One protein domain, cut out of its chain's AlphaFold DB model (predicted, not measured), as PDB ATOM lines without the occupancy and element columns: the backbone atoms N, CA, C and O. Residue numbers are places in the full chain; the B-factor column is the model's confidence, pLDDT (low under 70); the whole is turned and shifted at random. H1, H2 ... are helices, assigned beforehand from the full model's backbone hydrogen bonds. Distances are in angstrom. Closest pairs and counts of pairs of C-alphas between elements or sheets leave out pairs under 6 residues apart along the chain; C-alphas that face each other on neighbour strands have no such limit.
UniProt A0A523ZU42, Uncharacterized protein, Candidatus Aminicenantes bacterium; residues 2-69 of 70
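AT A GLANCE: This is residues 2 to 69 of the 70 residues of an uncharacterized protein of Candidatus Aminicenantes bacterium (UniProt A0A523ZU42). A long helix, H3, and the short helix H1 lie side by side along one side of the domain; a second short helix, H2, lies away from them on the opposite side. Two long links join the two sides: residues 10 to 23 run from H1 to H2, and residues 30 to 52 run from H2 past the middle of the domain, then loop out around Pro 47 before they reach H3. The printed part has 68 residues with three named helices, H1, H2 and H3 in chain order, and no named strand; the class is all helix, with 29 residues in helices, under half. It is only just loose, close to compact, with a radius of gyration of the C-alphas of 13.5 A, and spans 37 by 28 by 20 A.

IN THESE COORDINATES: H3, residues 53 to 67, is 21.3 A long and ends at C-alpha 67, (-22.777, 24.671, -10.950). H1, residues 2 to 9, is 10.4 A long and begins at C-alpha 2, (-11.421, 31.391, -9.674). H2, residues 24 to 29, is 8.8 A long.

HOW THE PARTS SIT: H3 and H1 touch, their closest C-alphas being those of Val 62 and Ala 4, 5.2 A apart. They run opposite ways at a tilt of 36 degrees, only just steep. H2 is apart from H1 and from H3. In H1, H2 and H3 every O i to N i+4 pair is within hydrogen-bond range.

THE WHOLE: The C-alphas farthest apart, of Pro 47 and Gln 69, are 38.6 A apart. Both links are long, and the printed part has no cut. No printed residue is under 70 in pLDDT.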
ATOM      1  N   LYS A   2     -12.780  31.343 -10.266       94.56
ATOM      2  CA  LYS A   2     -11.421  31.391  -9.674       94.56
ATOM      3  C   LYS A   2     -11.236  30.410  -8.506       94.56
ATOM      4  O   LYS A   2     -10.237  29.701  -8.484       94.56
ATOM      5  N   ASN A   3     -12.231  30.316  -7.620       95.62
ATOM      6  CA  ASN A   3     -12.237  29.363  -6.503       95.62
ATOM      7  C   ASN A   3     -12.192  27.912  -7.004       95.62
ATOM      8  O   ASN A   3     -11.274  27.191  -6.653       95.62
ATOM      9  N   ALA A   4     -13.064  27.534  -7.947       97.00
ATOM     10  CA  ALA A   4     -13.051  26.197  -8.549       97.00
ATOM     11  C   ALA A   4     -11.678  25.810  -9.139       97.00
ATOM     12  O   ALA A   4     -11.202  24.697  -8.927       97.00
ATOM     13  N   ILE A   5     -10.998  26.730  -9.835       97.00
ATOM     14  CA  ILE A   5      -9.637  26.484 -10.347       97.00
ATOM     15  C   ILE A   5      -8.658  26.264  -9.185       97.00
ATOM     16  O   ILE A   5      -7.858  25.327  -9.223       97.00
ATOM     17  N   LYS A   6      -8.729  27.094  -8.138       97.62
ATOM     18  CA  LYS A   6      -7.883  26.958  -6.949       97.62
ATOM     19  C   LYS A   6      -8.128  25.642  -6.225       97.62
ATOM     20  O   LYS A   6      -7.168  24.985  -5.842       97.62
ATOM     21  N   ASP A   7      -9.373  25.219  -6.086       97.44
ATOM     22  CA  ASP A   7      -9.725  24.037  -5.309       97.44
ATOM     23  C   ASP A   7      -9.426  22.739  -6.059       97.44
ATOM     24  O   ASP A   7      -8.897  21.804  -5.453       97.44
ATOM     25  N   ILE A   8      -9.659  22.701  -7.375       97.50
ATOM     26  CA  ILE A   8      -9.405  21.520  -8.211       97.50
ATOM     27  C   ILE A   8      -7.938  21.418  -8.633       97.50
ATOM     28  O   ILE A   8      -7.327  20.362  -8.481       97.50
ATOM     29  N   TYR A   9      -7.352  22.503  -9.143       97.12
ATOM     30  CA  TYR A   9      -6.003  22.485  -9.716       97.12
ATOM     31  C   TYR A   9      -4.916  23.013  -8.779       97.12
ATOM     32  O   TYR A   9      -3.741  22.954  -9.139       97.12
ATOM     33  N   LYS A  10      -5.273  23.540  -7.599       97.69
ATOM     34  CA  LYS A  10      -4.329  24.160  -6.647       97.69
ATOM     35  C   LYS A  10      -3.517  25.305  -7.270       97.69
ATOM     36  O   LYS A  10      -2.398  25.587  -6.854       97.69
ATOM     37  N   LYS A  11      -4.108  25.998  -8.251       96.06
ATOM     38  CA  LYS A  11      -3.519  27.137  -8.975       96.06
ATOM     39  C   LYS A  11      -4.437  28.351  -8.936       96.06
ATOM     40  O   LYS A  11      -5.653  28.212  -8.896       96.06
ATOM     41  N   ASP A  12      -3.857  29.544  -8.986       95.75
ATOM     42  CA  ASP A  12      -4.630  30.784  -9.035       95.75
ATOM     43  C   ASP A  12      -5.079  31.095 -10.469       95.75
ATOM     44  O   ASP A  12      -4.264  31.244 -11.381       95.75
ATOM     45  N   GLY A  13      -6.395  31.181 -10.679       91.19
ATOM     46  CA  GLY A  13      -6.981  31.511 -11.978       91.19
ATOM     47  C   GLY A  13      -6.967  33.016 -12.269       91.19
ATOM     48  O   GLY A  13      -7.428  33.821 -11.454       91.19
ATOM     49  N   LYS A  14      -6.517  33.406 -13.467       92.00
ATOM     50  CA  LYS A  14      -6.535  34.795 -13.954       92.00
ATOM     51  C   LYS A  14      -7.356  34.908 -15.237       92.00
ATOM     52  O   LYS A  14      -7.140  34.158 -16.181       92.00
ATOM     53  N   ALA A  15      -8.272  35.875 -15.278       92.25
ATOM     54  CA  ALA A  15      -8.949  36.239 -16.519       92.25
ATOM     55  C   ALA A  15      -7.955  36.967 -17.436       92.25
ATOM     56  O   ALA A  15      -7.330  37.944 -17.018       92.25
ATOM     57  N   THR A  16      -7.798  36.479 -18.664       91.31
ATOM     58  CA  THR A  16      -6.895  37.046 -19.670       91.31
ATOM     59  C   THR A  16      -7.519  36.950 -21.060       91.31
ATOM     60  O   THR A  16      -8.443  36.166 -21.281       91.31
ATOM     61  N   GLY A  17      -7.018  37.749 -22.000       90.88
ATOM     62  CA  GLY A  17      -7.248  37.516 -23.423       90.88
ATOM     63  C   GLY A  17      -6.359  36.378 -23.926       90.88
ATOM     64  O   GLY A  17      -5.230  36.238 -23.460       90.88
ATOM     65  N   ILE A  18      -6.872  35.589 -24.874       88.56
ATOM     66  CA  ILE A  18      -6.160  34.449 -25.486       88.56
ATOM     67  C   ILE A  18      -5.650  34.755 -26.908       88.56
ATOM     68  O   ILE A  18      -5.225  33.858 -27.620       88.56
ATOM     69  N   GLY A  19      -5.772  36.002 -27.376       86.25
ATOM     70  CA  GLY A  19      -5.392  36.413 -28.738       86.25
ATOM     71  C   GLY A  19      -6.365  35.995 -29.856       86.25
ATOM     72  O   GLY A  19      -6.410  36.661 -30.885       86.25
ATOM     73  N   GLY A  20      -7.184  34.959 -29.646       87.31
ATOM     74  CA  GLY A  20      -8.216  34.486 -30.578       87.31
ATOM     75  C   GLY A  20      -9.655  34.918 -30.250       87.31
ATOM     76  O   GLY A  20      -9.960  35.441 -29.173       87.31
ATOM     77  N   GLY A  21     -10.567  34.670 -31.195       91.56
ATOM     78  CA  GLY A  21     -12.005  34.877 -31.017       91.56
ATOM     79  C   GLY A  21     -12.667  33.737 -30.238       91.56
ATOM     80  O   GLY A  21     -12.351  32.571 -30.440       91.56
ATOM     81  N   THR A  22     -13.622  34.067 -29.366       94.94
ATOM     82  CA  THR A  22     -14.451  33.079 -28.653       94.94
ATOM     83  C   THR A  22     -15.927  33.425 -28.799       94.94
ATOM     84  O   THR A  22     -16.290  34.603 -28.852       94.94
ATOM     85  N   VAL A  23     -16.800  32.413 -28.779       95.88
ATOM     86  CA  VAL A  23     -18.263  32.619 -28.756       95.88
ATOM     87  C   VAL A  23     -18.685  33.420 -27.514       95.88
ATOM     88  O   VAL A  23     -19.621  34.212 -27.580       95.88
ATOM     89  N   ALA A  24     -17.922  33.345 -26.413       96.00
ATOM     90  CA  ALA A  24     -18.117  34.172 -25.219       96.00
ATOM     91  C   ALA A  24     -18.146  35.691 -25.513       96.00
ATOM     92  O   ALA A  24     -18.779  36.448 -24.780       96.00
ATOM     93  N   ALA A  25     -17.512  36.156 -26.598       95.69
ATOM     94  CA  ALA A  25     -17.570  37.560 -27.006       95.69
ATOM     95  C   ALA A  25     -18.984  38.018 -27.405       95.69
ATOM     96  O   ALA A  25     -19.330  39.170 -27.157       95.69
ATOM     97  N   LEU A  26     -19.801  37.137 -27.993       97.38
ATOM     98  CA  LEU A  26     -21.194  37.441 -28.341       97.38
ATOM     99  C   LEU A  26     -22.021  37.704 -27.080       97.38
ATOM    100  O   LEU A  26     -22.715  38.713 -27.001       97.38
ATOM    101  N   PHE A  27     -21.868  36.850 -26.069       97.88
ATOM    102  CA  PHE A  27     -22.555  36.990 -24.786       97.88
ATOM    103  C   PHE A  27     -22.138  38.260 -24.042       97.88
ATOM    104  O   PHE A  27     -22.996  39.006 -23.581       97.88
ATOM    105  N   ARG A  28     -20.836  38.575 -24.011       96.56
ATOM    106  CA  ARG A  28     -20.360  39.837 -23.423       96.56
ATOM    107  C   ARG A  28     -20.919  41.068 -24.142       96.56
ATOM    108  O   ARG A  28     -21.289  42.027 -23.480       96.56
ATOM    109  N   ARG A  29     -21.032  41.045 -25.480       97.31
ATOM    110  CA  ARG A  29     -21.681  42.131 -26.249       97.31
ATOM    111  C   ARG A  29     -23.165  42.288 -25.921       97.31
ATOM    112  O   ARG A  29     -23.679  43.395 -26.006       97.31
ATOM    113  N   ALA A  30     -23.826  41.204 -25.532       98.31
ATOM    114  CA  ALA A  30     -25.199  41.209 -25.037       98.31
ATOM    115  C   ALA A  30     -25.297  41.482 -23.518       98.31
ATOM    116  O   ALA A  30     -26.344  41.247 -22.925       98.31
ATOM    117  N   ASN A  31     -24.228  41.995 -22.895       97.94
ATOM    118  CA  ASN A  31     -24.156  42.369 -21.480       97.94
ATOM    119  C   ASN A  31     -24.286  41.200 -20.479       97.94
ATOM    120  O   ASN A  31     -24.675  41.406 -19.332       97.94
ATOM    121  N   PHE A  32     -23.934  39.978 -20.893       97.88
ATOM    122  CA  PHE A  32     -23.821  38.826 -19.992       97.88
ATOM    123  C   PHE A  32     -22.394  38.650 -19.459       97.88
ATOM    124  O   PHE A  32     -21.407  38.828 -20.182       97.88
ATOM    125  N   GLU A  33     -22.280  38.197 -18.208       94.38
ATOM    126  CA  GLU A  33     -21.010  37.771 -17.620       94.38
ATOM    127  C   GLU A  33     -20.577  36.418 -18.206       94.38
ATOM    128  O   GLU A  33     -21.065  35.362 -17.812       94.38
ATOM    129  N   ALA A  34     -19.657  36.441 -19.178       95.19
ATOM    130  CA  ALA A  34     -19.226  35.234 -19.884       95.19
ATOM    131  C   ALA A  34     -17.699  35.088 -19.962       95.19
ATOM    132  O   ALA A  34     -16.994  35.935 -20.531       95.19
ATOM    133  N   ALA A  35     -17.209  33.948 -19.470       93.94
ATOM    134  CA  ALA A  35     -15.836  33.472 -19.608       93.94
ATOM    135  C   ALA A  35     -15.794  32.187 -20.455       93.94
ATOM    136  O   ALA A  35     -16.725  31.390 -20.431       93.94
ATOM    137  N   CYS A  36     -14.708  31.993 -21.204       94.50
ATOM    138  CA  CYS A  36     -14.410  30.743 -21.904       94.50
ATOM    139  C   CYS A  36     -13.235  30.067 -21.190       94.50
ATOM    140  O   CYS A  36     -12.306  30.762 -20.773       94.50
ATOM    141  N   TRP A  37     -13.298  28.748 -21.012       94.94
ATOM    142  CA  TRP A  37     -12.331  27.997 -20.217       94.94
ATOM    143  C   TRP A  37     -12.096  26.600 -20.760       94.94
ATOM    144  O   TRP A  37     -13.051  25.906 -21.102       94.94
ATOM    145  N   ALA A  38     -10.828  26.203 -20.745       94.19
ATOM    146  CA  ALA A  38     -10.359  24.830 -20.828       94.19
ATOM    147  C   ALA A  38      -8.891  24.793 -20.373       94.19
ATOM    148  O   ALA A  38      -8.173  25.790 -20.510       94.19
ATOM    149  N   LYS A  39      -8.420  23.644 -19.888       94.88
ATOM    150  CA  LYS A  39      -6.990  23.341 -19.758       94.88
ATOM    151  C   LYS A  39      -6.548  22.515 -20.970       94.88
ATOM    152  O   LYS A  39      -6.934  21.358 -21.113       94.88
ATOM    153  N   LEU A  40      -5.708  23.076 -21.836       93.94
ATOM    154  CA  LEU A  40      -5.330  22.455 -23.114       93.94
ATOM    155  C   LEU A  40      -3.873  22.741 -23.503       93.94
ATOM    156  O   LEU A  40      -3.263  23.651 -22.948       93.94
ATOM    157  N   ASP A  41      -3.355  21.965 -24.461       94.56
ATOM    158  CA  ASP A  41      -1.979  22.049 -24.989       94.56
ATOM    159  C   ASP A  41      -1.902  22.823 -26.330       94.56
ATOM    160  O   ASP A  41      -0.941  22.695 -27.077       94.56
ATOM    161  N   GLU A  42      -2.930  23.615 -26.656       92.56
ATOM    162  CA  GLU A  42      -2.989  24.509 -27.834       92.56
ATOM    163  C   GLU A  42      -2.778  23.831 -29.208       92.56
ATOM    164  O   GLU A  42      -2.330  24.461 -30.161       92.56
ATOM    165  N   THR A  43      -3.173  22.561 -29.356       95.94
ATOM    166  CA  THR A  43      -3.027  21.793 -30.613       95.94
ATOM    167  C   THR A  43      -4.248  21.832 -31.541       95.94
ATOM    168  O   THR A  43      -4.278  21.122 -32.547       95.94
ATOM    169  N   ALA A  44      -5.257  22.657 -31.240       93.31
ATOM    170  CA  ALA A  44      -6.475  22.755 -32.045       93.31
ATOM    171  C   ALA A  44      -6.171  23.179 -33.496       93.31
ATOM    172  O   ALA A  44      -5.402  24.116 -33.731       93.31
ATOM    173  N   HIS A  45      -6.807  22.518 -34.468       94.44
ATOM    174  CA  HIS A  45      -6.625  22.745 -35.909       94.44
ATOM    175  C   HIS A  45      -5.223  22.411 -36.448       94.44
ATOM    176  O   HIS A  45      -4.878  22.829 -37.556       94.44
ATOM    177  N   GLN A  46      -4.417  21.658 -35.696       97.25
ATOM    178  CA  GLN A  46      -3.122  21.139 -36.141       97.25
ATOM    179  C   GLN A  46      -3.205  19.623 -36.406       97.25
ATOM    180  O   GLN A  46      -4.040  18.934 -35.817       97.25
ATOM    181  N   PRO A  47      -2.348  19.054 -37.275       97.88
ATOM    182  CA  PRO A  47      -2.199  17.603 -37.369       97.88
ATOM    183  C   PRO A  47      -1.862  16.986 -36.006       97.88
ATOM    184  O   PRO A  47      -1.100  17.566 -35.235       97.88
ATOM    185  N   ASN A  48      -2.383  15.785 -35.741       97.56
ATOM    186  CA  ASN A  48      -2.276  15.113 -34.440       97.56
ATOM    187  C   ASN A  48      -2.909  15.904 -33.276       97.56
ATOM    188  O   ASN A  48      -2.410  15.837 -32.157       97.56
ATOM    189  N   GLU A  49      -3.994  16.644 -33.524       98.12
ATOM    190  CA  GLU A  49      -4.815  17.251 -32.470       98.12
ATOM    191  C   GLU A  49      -5.222  16.204 -31.419       98.12
ATOM    192  O   GLU A  49      -5.656  15.096 -31.750       98.12
ATOM    193  N   TYR A  50      -5.073  16.553 -30.142       97.31
ATOM    194  CA  TYR A  50      -5.371  15.659 -29.027       97.31
ATOM    195  C   TYR A  50      -5.873  16.434 -27.810       97.31
ATOM    196  O   TYR A  50      -5.738  17.652 -27.706       97.31
ATOM    197  N   CYS A  51      -6.398  15.695 -26.838       97.06
ATOM    198  CA  CYS A  51      -6.656  16.204 -25.498       97.06
ATOM    199  C   CYS A  51      -6.043  15.269 -24.449       97.06
ATOM    200  O   CYS A  51      -5.982  14.053 -24.633       97.06
ATOM    201  N   ILE A  52      -5.582  15.837 -23.333       97.88
ATOM    202  CA  ILE A  52      -5.142  15.051 -22.175       97.88
ATOM    203  C   ILE A  52      -6.385  14.675 -21.364       97.88
ATOM    204  O   ILE A  52      -7.118  15.557 -20.912       97.88
ATOM    205  N   ILE A  53      -6.600  13.379 -21.128       97.81
ATOM    206  CA  ILE A  53      -7.773  12.881 -20.386       97.81
ATOM    207  C   ILE A  53      -7.847  13.487 -18.976       97.81
ATOM    208  O   ILE A  53      -8.917  13.918 -18.550       97.81
ATOM    209  N   ASP A  54      -6.716  13.625 -18.285       97.75
ATOM    210  CA  ASP A  54      -6.668  14.268 -16.966       97.75
ATOM    211  C   ASP A  54      -7.114  15.736 -16.996       97.75
ATOM    212  O   ASP A  54      -7.722  16.218 -16.035       97.75
ATOM    213  N   ASN A  55      -6.869  16.452 -18.102       97.69
ATOM    214  CA  ASN A  55      -7.385  17.810 -18.260       97.69
ATOM    215  C   ASN A  55      -8.907  17.786 -18.358       97.69
ATOM    216  O   ASN A  55      -9.549  18.529 -17.626       97.69
ATOM    217  N   MET A  56      -9.477  16.888 -19.174       97.25
ATOM    218  CA  MET A  56     -10.932  16.743 -19.299       97.25
ATOM    219  C   MET A  56     -11.586  16.411 -17.954       97.25
ATOM    220  O   MET A  56     -12.575  17.035 -17.572       97.25
ATOM    221  N   MET A  57     -11.006  15.475 -17.198       98.44
ATOM    222  CA  MET A  57     -11.501  15.106 -15.869       98.44
ATOM    223  C   MET A  57     -11.416  16.270 -14.876       98.44
ATOM    224  O   MET A  57     -12.317  16.452 -14.057       98.44
ATOM    225  N   GLY A  58     -10.342  17.060 -14.922       98.00
ATOM    226  CA  GLY A  58     -10.207  18.251 -14.088       98.00
ATOM    227  C   GLY A  58     -11.179  19.367 -14.485       98.00
ATOM    228  O   GLY A  58     -11.819  19.944 -13.609       98.00
ATOM    229  N   ASP A  59     -11.365  19.622 -15.780       97.69
ATOM    230  CA  ASP A  59     -12.276  20.653 -16.282       97.69
ATOM    231  C   ASP A  59     -13.730  20.302 -15.955       97.69
ATOM    232  O   ASP A  59     -14.484  21.160 -15.493       97.69
ATOM    233  N   ALA A  60     -14.107  19.023 -16.066       97.69
ATOM    234  CA  ALA A  60     -15.409  18.537 -15.616       97.69
ATOM    235  C   ALA A  60     -15.639  18.822 -14.121       97.69
ATOM    236  O   ALA A  60     -16.710  19.298 -13.739       97.69
ATOM    237  N   LYS A  61     -14.626  18.606 -13.270       97.88
ATOM    238  CA  LYS A  61     -14.696  18.946 -11.839       97.88
ATOM    239  C   LYS A  61     -14.787  20.453 -11.603       97.88
ATOM    240  O   LYS A  61     -15.517  20.866 -10.709       97.88
ATOM    241  N   VAL A  62     -14.087  21.277 -12.388       97.81
ATOM    242  CA  VAL A  62     -14.204  22.743 -12.310       97.81
ATOM    243  C   VAL A  62     -15.630  23.184 -12.630       97.81
ATOM    244  O   VAL A  62     -16.189  23.986 -11.886       97.81
ATOM    245  N   PHE A  63     -16.248  22.647 -13.684       97.31
ATOM    246  CA  PHE A  63     -17.642  22.959 -14.005       97.31
ATOM    247  C   PHE A  63     -18.610  22.461 -12.930       97.31
ATOM    248  O   PHE A  63     -19.463  23.229 -12.491       97.31
ATOM    249  N   ALA A  64     -18.443  21.229 -12.442       97.75
ATOM    250  CA  ALA A  64     -19.244  20.700 -11.339       97.75
ATOM    251  C   ALA A  64     -19.148  21.592 -10.090       97.75
ATOM    252  O   ALA A  64     -20.164  21.940  -9.503       97.75
ATOM    253  N   HIS A  65     -17.946  22.047  -9.732       96.81
ATOM    254  CA  HIS A  65     -17.736  22.978  -8.622       96.81
ATOM    255  C   HIS A  65     -18.431  24.333  -8.838       96.81
ATOM    256  O   HIS A  65     -18.807  24.991  -7.876       96.81
ATOM    257  N   ILE A  66     -18.579  24.802 -10.079       95.56
ATOM    258  CA  ILE A  66     -19.259  26.074 -10.365       95.56
ATOM    259  C   ILE A  66     -20.780  25.927 -10.271       95.56
ATOM    260  O   ILE A  66     -21.437  26.852  -9.806       95.56
ATOM    261  N   PHE A  67     -21.334  24.806 -10.736       96.00
ATOM    262  CA  PHE A  67     -22.777  24.671 -10.950       96.00
ATOM    263  C   PHE A  67     -23.510  23.813  -9.916       96.00
ATOM    264  O   PHE A  67     -24.731  23.880  -9.861       96.00
ATOM    265  N   LEU A  68     -22.799  22.994  -9.137       96.19
ATOM    266  CA  LEU A  68     -23.397  21.992  -8.242       96.19
ATOM    267  C   LEU A  68     -23.076  22.228  -6.757       96.19
ATOM    268  O   LEU A  68     -23.230  21.310  -5.956       96.19
ATOM    269  N   GLN A  69     -22.583  23.413  -6.391       83.56
ATOM    270  CA  GLN A  69     -22.363  23.784  -4.989       83.56
ATOM    271  C   GLN A  69     -23.592  24.487  -4.402       83.56
ATOM    272  O   GLN A  69     -24.328  25.134  -5.148       83.56
TER     273      GLN A  69